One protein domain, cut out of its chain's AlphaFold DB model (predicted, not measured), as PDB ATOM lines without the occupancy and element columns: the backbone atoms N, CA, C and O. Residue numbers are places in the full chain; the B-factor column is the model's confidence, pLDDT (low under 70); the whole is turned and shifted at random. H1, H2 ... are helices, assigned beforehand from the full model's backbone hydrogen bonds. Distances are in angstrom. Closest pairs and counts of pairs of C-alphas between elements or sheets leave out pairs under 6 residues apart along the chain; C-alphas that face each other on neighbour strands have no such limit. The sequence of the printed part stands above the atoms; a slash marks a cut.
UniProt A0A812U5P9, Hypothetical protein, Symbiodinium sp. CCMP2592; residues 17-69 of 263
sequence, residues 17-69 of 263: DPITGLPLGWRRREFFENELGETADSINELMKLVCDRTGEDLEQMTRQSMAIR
ATOM      1  N   ASP A  17     -18.654  12.569 -83.393       80.81
ATOM      2  CA  ASP A  17     -19.121  13.341 -82.249       80.81
ATOM      3  C   ASP A  17     -20.643  13.583 -82.365       80.81
ATOM      4  O   ASP A  17     -21.115  14.132 -83.370       80.81
ATOM      5  N   PRO A  18     -21.437  13.207 -81.345       76.00
ATOM      6  CA  PRO A  18     -22.897  13.245 -81.423       76.00
ATOM      7  C   PRO A  18     -23.473  14.670 -81.424       76.00
ATOM      8  O   PRO A  18     -24.646  14.866 -81.740       76.00
ATOM      9  N   ILE A  19     -22.677  15.681 -81.063       75.31
ATOM     10  CA  ILE A  19     -23.107  17.078 -80.948       75.31
ATOM     11  C   ILE A  19     -22.857  17.835 -82.254       75.31
ATOM     12  O   ILE A  19     -23.655  18.714 -82.616       75.31
ATOM     13  N   THR A  20     -21.744  17.537 -82.924       80.25
ATOM     14  CA  THR A  20     -21.239  18.263 -84.099       80.25
ATOM     15  C   THR A  20     -21.377  17.477 -85.405       80.25
ATOM     16  O   THR A  20     -21.468  18.088 -86.476       80.25
ATOM     17  N   GLY A  21     -21.428  16.144 -85.335       82.50
ATOM     18  CA  GLY A  21     -21.394  15.257 -86.497       82.50
ATOM     19  C   GLY A  21     -20.047  15.273 -87.232       82.50
ATOM     20  O   GLY A  21     -20.028  15.047 -88.445       82.50
ATOM     21  N   LEU A  22     -18.960  15.619 -86.532       85.00
ATOM     22  CA  LEU A  22     -17.575  15.592 -87.017       85.00
ATOM     23  C   LEU A  22     -16.815  14.417 -86.371       85.00
ATOM     24  O   LEU A  22     -17.192  14.005 -85.276       85.00
ATOM     25  N   PRO A  23     -15.752  13.878 -86.993       84.38
ATOM     26  CA  PRO A  23     -14.899  12.886 -86.340       84.38
ATOM     27  C   PRO A  23     -14.256  13.451 -85.065       84.38
ATOM     28  O   PRO A  23     -13.934  14.641 -84.999       84.38
ATOM     29  N   LEU A  24     -14.052  12.598 -84.056       79.81
ATOM     30  CA  LEU A  24     -13.397  12.992 -82.803       79.81
ATOM     31  C   LEU A  24     -12.021  13.635 -83.074       79.81
ATOM     32  O   LEU A  24     -11.257  13.160 -83.911       79.81
ATOM     33  N   GLY A  25     -11.729  14.742 -82.382       77.81
ATOM     34  CA  GLY A  25     -10.488  15.521 -82.543       77.81
ATOM     35  C   GLY A  25     -10.572  16.682 -83.544       77.81
ATOM     36  O   GLY A  25      -9.748  17.592 -83.487       77.81
ATOM     37  N   TRP A  26     -11.594  16.731 -84.406       80.44
ATOM     38  CA  TRP A  26     -11.778  17.839 -85.347       80.44
ATOM     39  C   TRP A  26     -12.593  18.981 -84.737       80.44
ATOM     40  O   TRP A  26     -13.666  18.775 -84.162       80.44
ATOM     41  N   ARG A  27     -12.111  20.219 -84.893       74.12
ATOM     42  CA  ARG A  27     -12.798  21.433 -84.416       74.12
ATOM     43  C   ARG A  27     -13.101  22.372 -85.577       74.12
ATOM     44  O   ARG A  27     -12.327  22.489 -86.519       74.12
ATOM     45  N   ARG A  28     -14.232  23.076 -85.493       55.50
ATOM     46  CA  ARG A  28     -14.621  24.082 -86.488       55.50
ATOM     47  C   ARG A  28     -13.975  25.430 -86.147       55.50
ATOM     48  O   ARG A  28     -14.436  26.101 -85.222       55.50
ATOM     49  N   ARG A  29     -12.932  25.817 -86.883       55.81
ATOM     50  CA  ARG A  29     -12.477  27.212 -87.036       55.81
ATOM     51  C   ARG A  29     -12.930  27.716 -88.415       55.81
ATOM     52  O   ARG A  29     -13.822  27.108 -89.009       55.81
ATOM     53  N   GLU A  30     -12.387  28.830 -88.913       65.00
ATOM     54  CA  GLU A  30     -12.622  29.276 -90.304       65.00
ATOM     55  C   GLU A  30     -12.306  28.165 -91.329       65.00
ATOM     56  O   GLU A  30     -12.933  28.109 -92.381       65.00
ATOM     57  N   PHE A  31     -11.442  27.224 -90.942       72.75
ATOM     58  CA  PHE A  31     -11.148  25.939 -91.573       72.75
ATOM     59  C   PHE A  31     -11.246  24.803 -90.529       72.75
ATOM     60  O   PHE A  31     -11.300  25.046 -89.315       72.75
ATOM     61  N   PHE A  32     -11.311  23.552 -90.981       80.25
ATOM     62  CA  PHE A  32     -11.247  22.370 -90.115       80.25
ATOM     63  C   PHE A  32      -9.786  21.995 -89.908       80.25
ATOM     64  O   PHE A  32      -9.089  21.802 -90.891       80.25
ATOM     65  N   GLU A  33      -9.327  21.878 -88.666       83.12
ATOM     66  CA  GLU A  33      -7.947  21.491 -88.341       83.12
ATOM     67  C   GLU A  33      -7.971  20.309 -87.367       83.12
ATOM     68  O   GLU A  33      -8.791  20.294 -86.437       83.12
ATOM     69  N   ASN A  34      -7.112  19.312 -87.590       82.31
ATOM     70  CA  ASN A  34      -6.939  18.180 -86.678       82.31
ATOM     71  C   ASN A  34      -5.678  18.314 -85.810       82.31
ATOM     72  O   ASN A  34      -4.870  19.221 -85.982       82.31
ATOM     73  N   GLU A  35      -5.491  17.386 -84.869       83.00
ATOM     74  CA  GLU A  35      -4.345  17.388 -83.942       83.00
ATOM     75  C   GLU A  35      -2.984  17.187 -84.633       83.00
ATOM     76  O   GLU A  35      -1.944  17.429 -84.025       83.00
ATOM     77  N   LEU A  36      -2.983  16.772 -85.904       81.50
ATOM     78  CA  LEU A  36      -1.791  16.593 -86.733       81.50
ATOM     79  C   LEU A  36      -1.487  17.826 -87.608       81.50
ATOM     80  O   LEU A  36      -0.532  17.792 -88.380       81.50
ATOM     81  N   GLY A  37      -2.277  18.902 -87.497       84.00
ATOM     82  CA  GLY A  37      -2.101  20.137 -88.266       84.00
ATOM     83  C   GLY A  37      -2.591  20.060 -89.714       84.00
ATOM     84  O   GLY A  37      -2.264  20.931 -90.518       84.00
ATOM     85  N   GLU A  38      -3.364  19.035 -90.080       87.94
ATOM     86  CA  GLU A  38      -3.997  18.988 -91.399       87.94
ATOM     87  C   GLU A  38      -5.236  19.872 -91.418       87.94
ATOM     88  O   GLU A  38      -6.075  19.798 -90.514       87.94
ATOM     89  N   THR A  39      -5.365  20.665 -92.480       88.12
ATOM     90  CA  THR A  39      -6.477  21.588 -92.677       88.12
ATOM     91  C   THR A  39      -7.404  21.124 -93.799       88.12
ATOM     92  O   THR A  39      -6.938  20.607 -94.810       88.12
ATOM     93  N   ALA A  40      -8.708  21.344 -93.646       88.25
ATOM     94  CA  ALA A  40      -9.699  21.182 -94.707       88.25
ATOM     95  C   ALA A  40     -10.609  22.414 -94.780       88.25
ATOM     96  O   ALA A  40     -11.106  22.892 -93.754       88.25
ATOM     97  N   ASP A  41     -10.882  22.889 -95.994       87.25
ATOM     98  CA  ASP A  41     -11.642  24.125 -96.227       87.25
ATOM     99  C   ASP A  41     -13.150  23.858 -96.313       87.25
ATOM    100  O   ASP A  41     -13.986  24.766 -96.264       87.25
ATOM    101  N   SER A  42     -13.535  22.585 -96.415       86.75
ATOM    102  CA  SER A  42     -14.929  22.168 -96.487       86.75
ATOM    103  C   SER A  42     -15.196  20.862 -95.747       86.75
ATOM    104  O   SER A  42     -14.313  20.035 -95.529       86.75
ATOM    105  N   ILE A  43     -16.466  20.640 -95.398       81.31
ATOM    106  CA  ILE A  43     -16.916  19.382 -94.781       81.31
ATOM    107  C   ILE A  43     -16.688  18.193 -95.720       81.31
ATOM    108  O   ILE A  43     -16.363  17.114 -95.248       81.31
ATOM    109  N   ASN A  44     -16.840  18.373 -97.034       83.00
ATOM    110  CA  ASN A  44     -16.635  17.285 -97.993       83.00
ATOM    111  C   ASN A  44     -15.159  16.884 -98.072       83.00
ATOM    112  O   ASN A  44     -14.848  15.699 -98.112       83.00
ATOM    113  N   GLU A  45     -14.260  17.866 -98.060       89.56
ATOM    114  CA  GLU A  45     -12.815  17.639 -98.044       89.56
ATOM    115  C   GLU A  45     -12.360  16.980 -96.739       89.56
ATOM    116  O   GLU A  45     -11.611  16.008 -96.770       89.56
ATOM    117  N   LEU A  46     -12.915  17.419 -95.605       89.19
ATOM    118  CA  LEU A  46     -12.749  16.752 -94.317       89.19
ATOM    119  C   LEU A  46     -13.189  15.280 -94.374       89.19
ATOM    120  O   LEU A  46     -12.438  14.393 -93.978       89.19
ATOM    121  N   MET A  47     -14.402  15.008 -94.862       88.94
ATOM    122  CA  MET A  47     -14.920  13.637 -94.934       88.94
ATOM    123  C   MET A  47     -14.063  12.772 -95.859       88.94
ATOM    124  O   MET A  47     -13.793  11.624 -95.525       88.94
ATOM    125  N   LYS A  48     -13.564  13.336 -96.964       90.31
ATOM    126  CA  LYS A  48     -12.638  12.652 -97.869       90.31
ATOM    127  C   LYS A  48     -11.323  12.284 -97.177       90.31
ATOM    128  O   LYS A  48     -10.939  11.123 -97.231       90.31
ATOM    129  N   LEU A  49     -10.691  13.222 -96.466       90.50
ATOM    130  CA  LEU A  49      -9.454  12.963 -95.709       90.50
ATOM    131  C   LEU A  49      -9.624  11.849 -94.671       90.50
ATOM    132  O   LEU A  49      -8.711  11.059 -94.436       90.50
ATOM    133  N   VAL A  50     -10.794  11.783 -94.036       88.50
ATOM    134  CA  VAL A  50     -11.103  10.742 -93.052       88.50
ATOM    135  C   VAL A  50     -11.310   9.398 -93.749       88.50
ATOM    136  O   VAL A  50     -10.694   8.419 -93.339       88.50
ATOM    137  N   CYS A  51     -12.090   9.358 -94.832       90.31
ATOM    138  CA  CYS A  51     -12.317   8.151 -95.631       90.31
ATOM    139  C   CYS A  51     -11.023   7.576 -96.220       90.31
ATOM    140  O   CYS A  51     -10.823   6.364 -96.167       90.31
ATOM    141  N   ASP A  52     -10.110   8.426 -96.699       89.44
ATOM    142  CA  ASP A  52      -8.808   8.005 -97.229       89.44
ATOM    143  C   ASP A  52      -7.944   7.315 -96.149       89.44
ATOM    144  O   ASP A  52      -7.152   6.424 -96.456       89.44
ATOM    145  N   ARG A  53      -8.122   7.676 -94.868       87.75
ATOM    146  CA  ARG A  53      -7.410   7.070 -93.728       87.75
ATOM    147  C   ARG A  53      -8.074   5.809 -93.193       87.75
ATOM    148  O   ARG A  53      -7.384   4.863 -92.819       87.75
ATOM    149  N   THR A  54      -9.398   5.810 -93.095       87.62
ATOM    150  CA  THR A  54     -10.159   4.746 -92.421       87.62
ATOM    151  C   THR A  54     -10.587   3.650 -93.399       87.62
ATOM    152  O   THR A  54     -10.831   2.506 -93.000       87.62
ATOM    153  N   GLY A  55     -10.619   3.966 -94.697       90.69
ATOM    154  CA  GLY A  55     -11.159   3.114 -95.751       90.69
ATOM    155  C   GLY A  55     -12.684   3.011 -95.712       90.69
ATOM    156  O   GLY A  55     -13.236   2.054 -96.250       90.69
ATOM    157  N   GLU A  56     -13.357   3.940 -95.032       91.94
ATOM    158  CA  GLU A  56     -14.817   4.004 -94.976       91.94
ATOM    159  C   GLU A  56     -15.397   4.678 -96.221       91.94
ATOM    160  O   GLU A  56     -14.770   5.536 -96.843       91.94
ATOM    161  N   ASP A  57     -16.630   4.311 -96.567       92.25
ATOM    162  CA  ASP A  57     -17.333   4.890 -97.705       92.25
ATOM    163  C   ASP A  57     -17.739   6.354 -97.449       92.25
ATOM    164  O   ASP A  57     -18.392   6.692 -96.453       92.25
ATOM    165  N   LEU A  58     -17.370   7.229 -98.389       89.25
ATOM    166  CA  LEU A  58     -17.590   8.673 -98.302       89.25
ATOM    167  C   LEU A  58     -19.077   9.035 -98.285       89.25
ATOM    168  O   LEU A  58     -19.488   9.951 -97.561       89.25
ATOM    169  N   GLU A  59     -19.900   8.324 -99.061       85.88
ATOM    170  CA  GLU A  59     -21.339   8.578 -99.075       85.88
ATOM    171  C   GLU A  59     -21.982   8.206 -97.739       85.88
ATOM    172  O   GLU A  59     -22.789   8.979 -97.209       85.88
ATOM    173  N   GLN A  60     -21.611   7.058 -97.170       87.62
ATOM    174  CA  GLN A  60     -22.123   6.602 -95.882       87.62
ATOM    175  C   GLN A  60     -21.808   7.599 -94.756       87.62
ATOM    176  O   GLN A  60     -22.718   8.003 -94.021       87.62
ATOM    177  N   MET A  61     -20.558   8.062 -94.665       85.31
ATOM    178  CA  MET A  61     -20.123   9.077 -93.696       85.31
ATOM    179  C   MET A  61     -20.874  10.405 -93.863       85.31
ATOM    180  O   MET A  61     -21.366  10.996 -92.894       85.31
ATOM    181  N   THR A  62     -21.043  10.852 -95.109       85.06
ATOM    182  CA  THR A  62     -21.760  12.096 -95.412       85.06
ATOM    183  C   THR A  62     -23.233  12.002 -94.999       85.06
ATOM    184  O   THR A  62     -23.760  12.924 -94.364       85.06
ATOM    185  N   ARG A  63     -23.901  10.874 -95.282       86.69
ATOM    186  CA  ARG A  63     -25.299  10.629 -94.881       86.69
ATOM    187  C   ARG A  63     -25.461  10.612 -93.360       86.69
ATOM    188  O   ARG A  63     -26.396  11.234 -92.850       86.69
ATOM    189  N   GLN A  64     -24.545   9.971 -92.632       87.00
ATOM    190  CA  GLN A  64     -24.564   9.949 -91.164       87.00
ATOM    191  C   GLN A  64     -24.390  11.351 -90.563       87.00
ATOM    192  O   GLN A  64     -25.160  11.744 -89.682       87.00
ATOM    193  N   SER A  65     -23.451  12.150 -91.080       84.94
ATOM    194  CA  SER A  65     -23.236  13.526 -90.612       84.94
ATOM    195  C   SER A  65     -24.471  14.414 -90.829       84.94
ATOM    196  O   SER A  65     -24.858  15.179 -89.939       84.94
ATOM    197  N   MET A  66     -25.151  14.290 -91.978       84.44
ATOM    198  CA  MET A  66     -26.396  15.029 -92.228       84.44
ATOM    199  C   MET A  66     -27.532  14.608 -91.285       84.44
ATOM    200  O   MET A  66     -28.264  15.471 -90.795       84.44
ATOM    201  N   ALA A  67     -27.662  13.311 -90.987       84.25
ATOM    202  CA  ALA A  67     -28.692  12.804 -90.080       84.25
ATOM    203  C   ALA A  67     -28.558  13.395 -88.663       84.25
ATOM    204  O   ALA A  67     -29.547  13.874 -88.109       84.25
ATOM    205  N   ILE A  68     -27.334  13.457 -88.120       82.00
ATOM    206  CA  ILE A  68     -27.048  14.035 -86.790       82.00
ATOM    207  C   ILE A  68     -27.409  15.529 -86.733       82.00
ATOM    208  O   ILE A  68     -27.940  16.021 -85.736       82.00
ATOM    209  N   ARG A  69     -27.159  16.284 -87.810       76.06
ATOM    210  CA  ARG A  69     -27.478  17.724 -87.847       76.06
ATOM    211  C   ARG A  69     -28.979  17.988 -87.920       76.06
ATOM    212  O   ARG A  69     -29.458  18.944 -87.309       76.06
TER     213      ARG A  69
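What this domain is: This is residues 17 to 69 of the 263 residues of the protein "Hypothetical protein" of Symbiodinium sp. CCMP2592 (UniProt A0A812U5P9). Two helices of 12 residues each, H1 and H2, make a V, joined at its point by a tight link, and a long looped stretch, residues 17 to 42, winds past the open end of the V and out on the side of H1 away from H2. Short antiparallel pairings tie residues 32 to 33 to residues 27 to 28 and 39 to 40. The printed part has 53 residues, of which 24, under half, are in the named elements, H1 and then H2; with no named strand, the class of these named elements is all helix. The whole is compact, radius of gyration of the C-alphas 10.4 A, spanning 25 by 23 by 16 A.

Where its parts are: H1, residues 43 to 54, begins at C-alpha 43 (-16.916, 19.382, -94.781) and is 16.3 A long. H2, residues 58 to 69, is 17.0 A long and ends at C-alpha 69 (-27.478, 17.724, -87.847).

How they stand to each other: H1 and H2 touch, H2 with residues 58 to 62 alone; their closest C-alphas, of Cys 51 and Leu 58, are 5.9 A apart. They run opposite ways at a steep tilt of 54 degrees. In both, every O i to N i+4 pair is within hydrogen-bond range.

The domain as a whole: The two C-alphas farthest apart, of Gly 37 and Ala 67, are 27.6 A apart. The printed part has no cut; pLDDT is under 70 at residues 28 to 30.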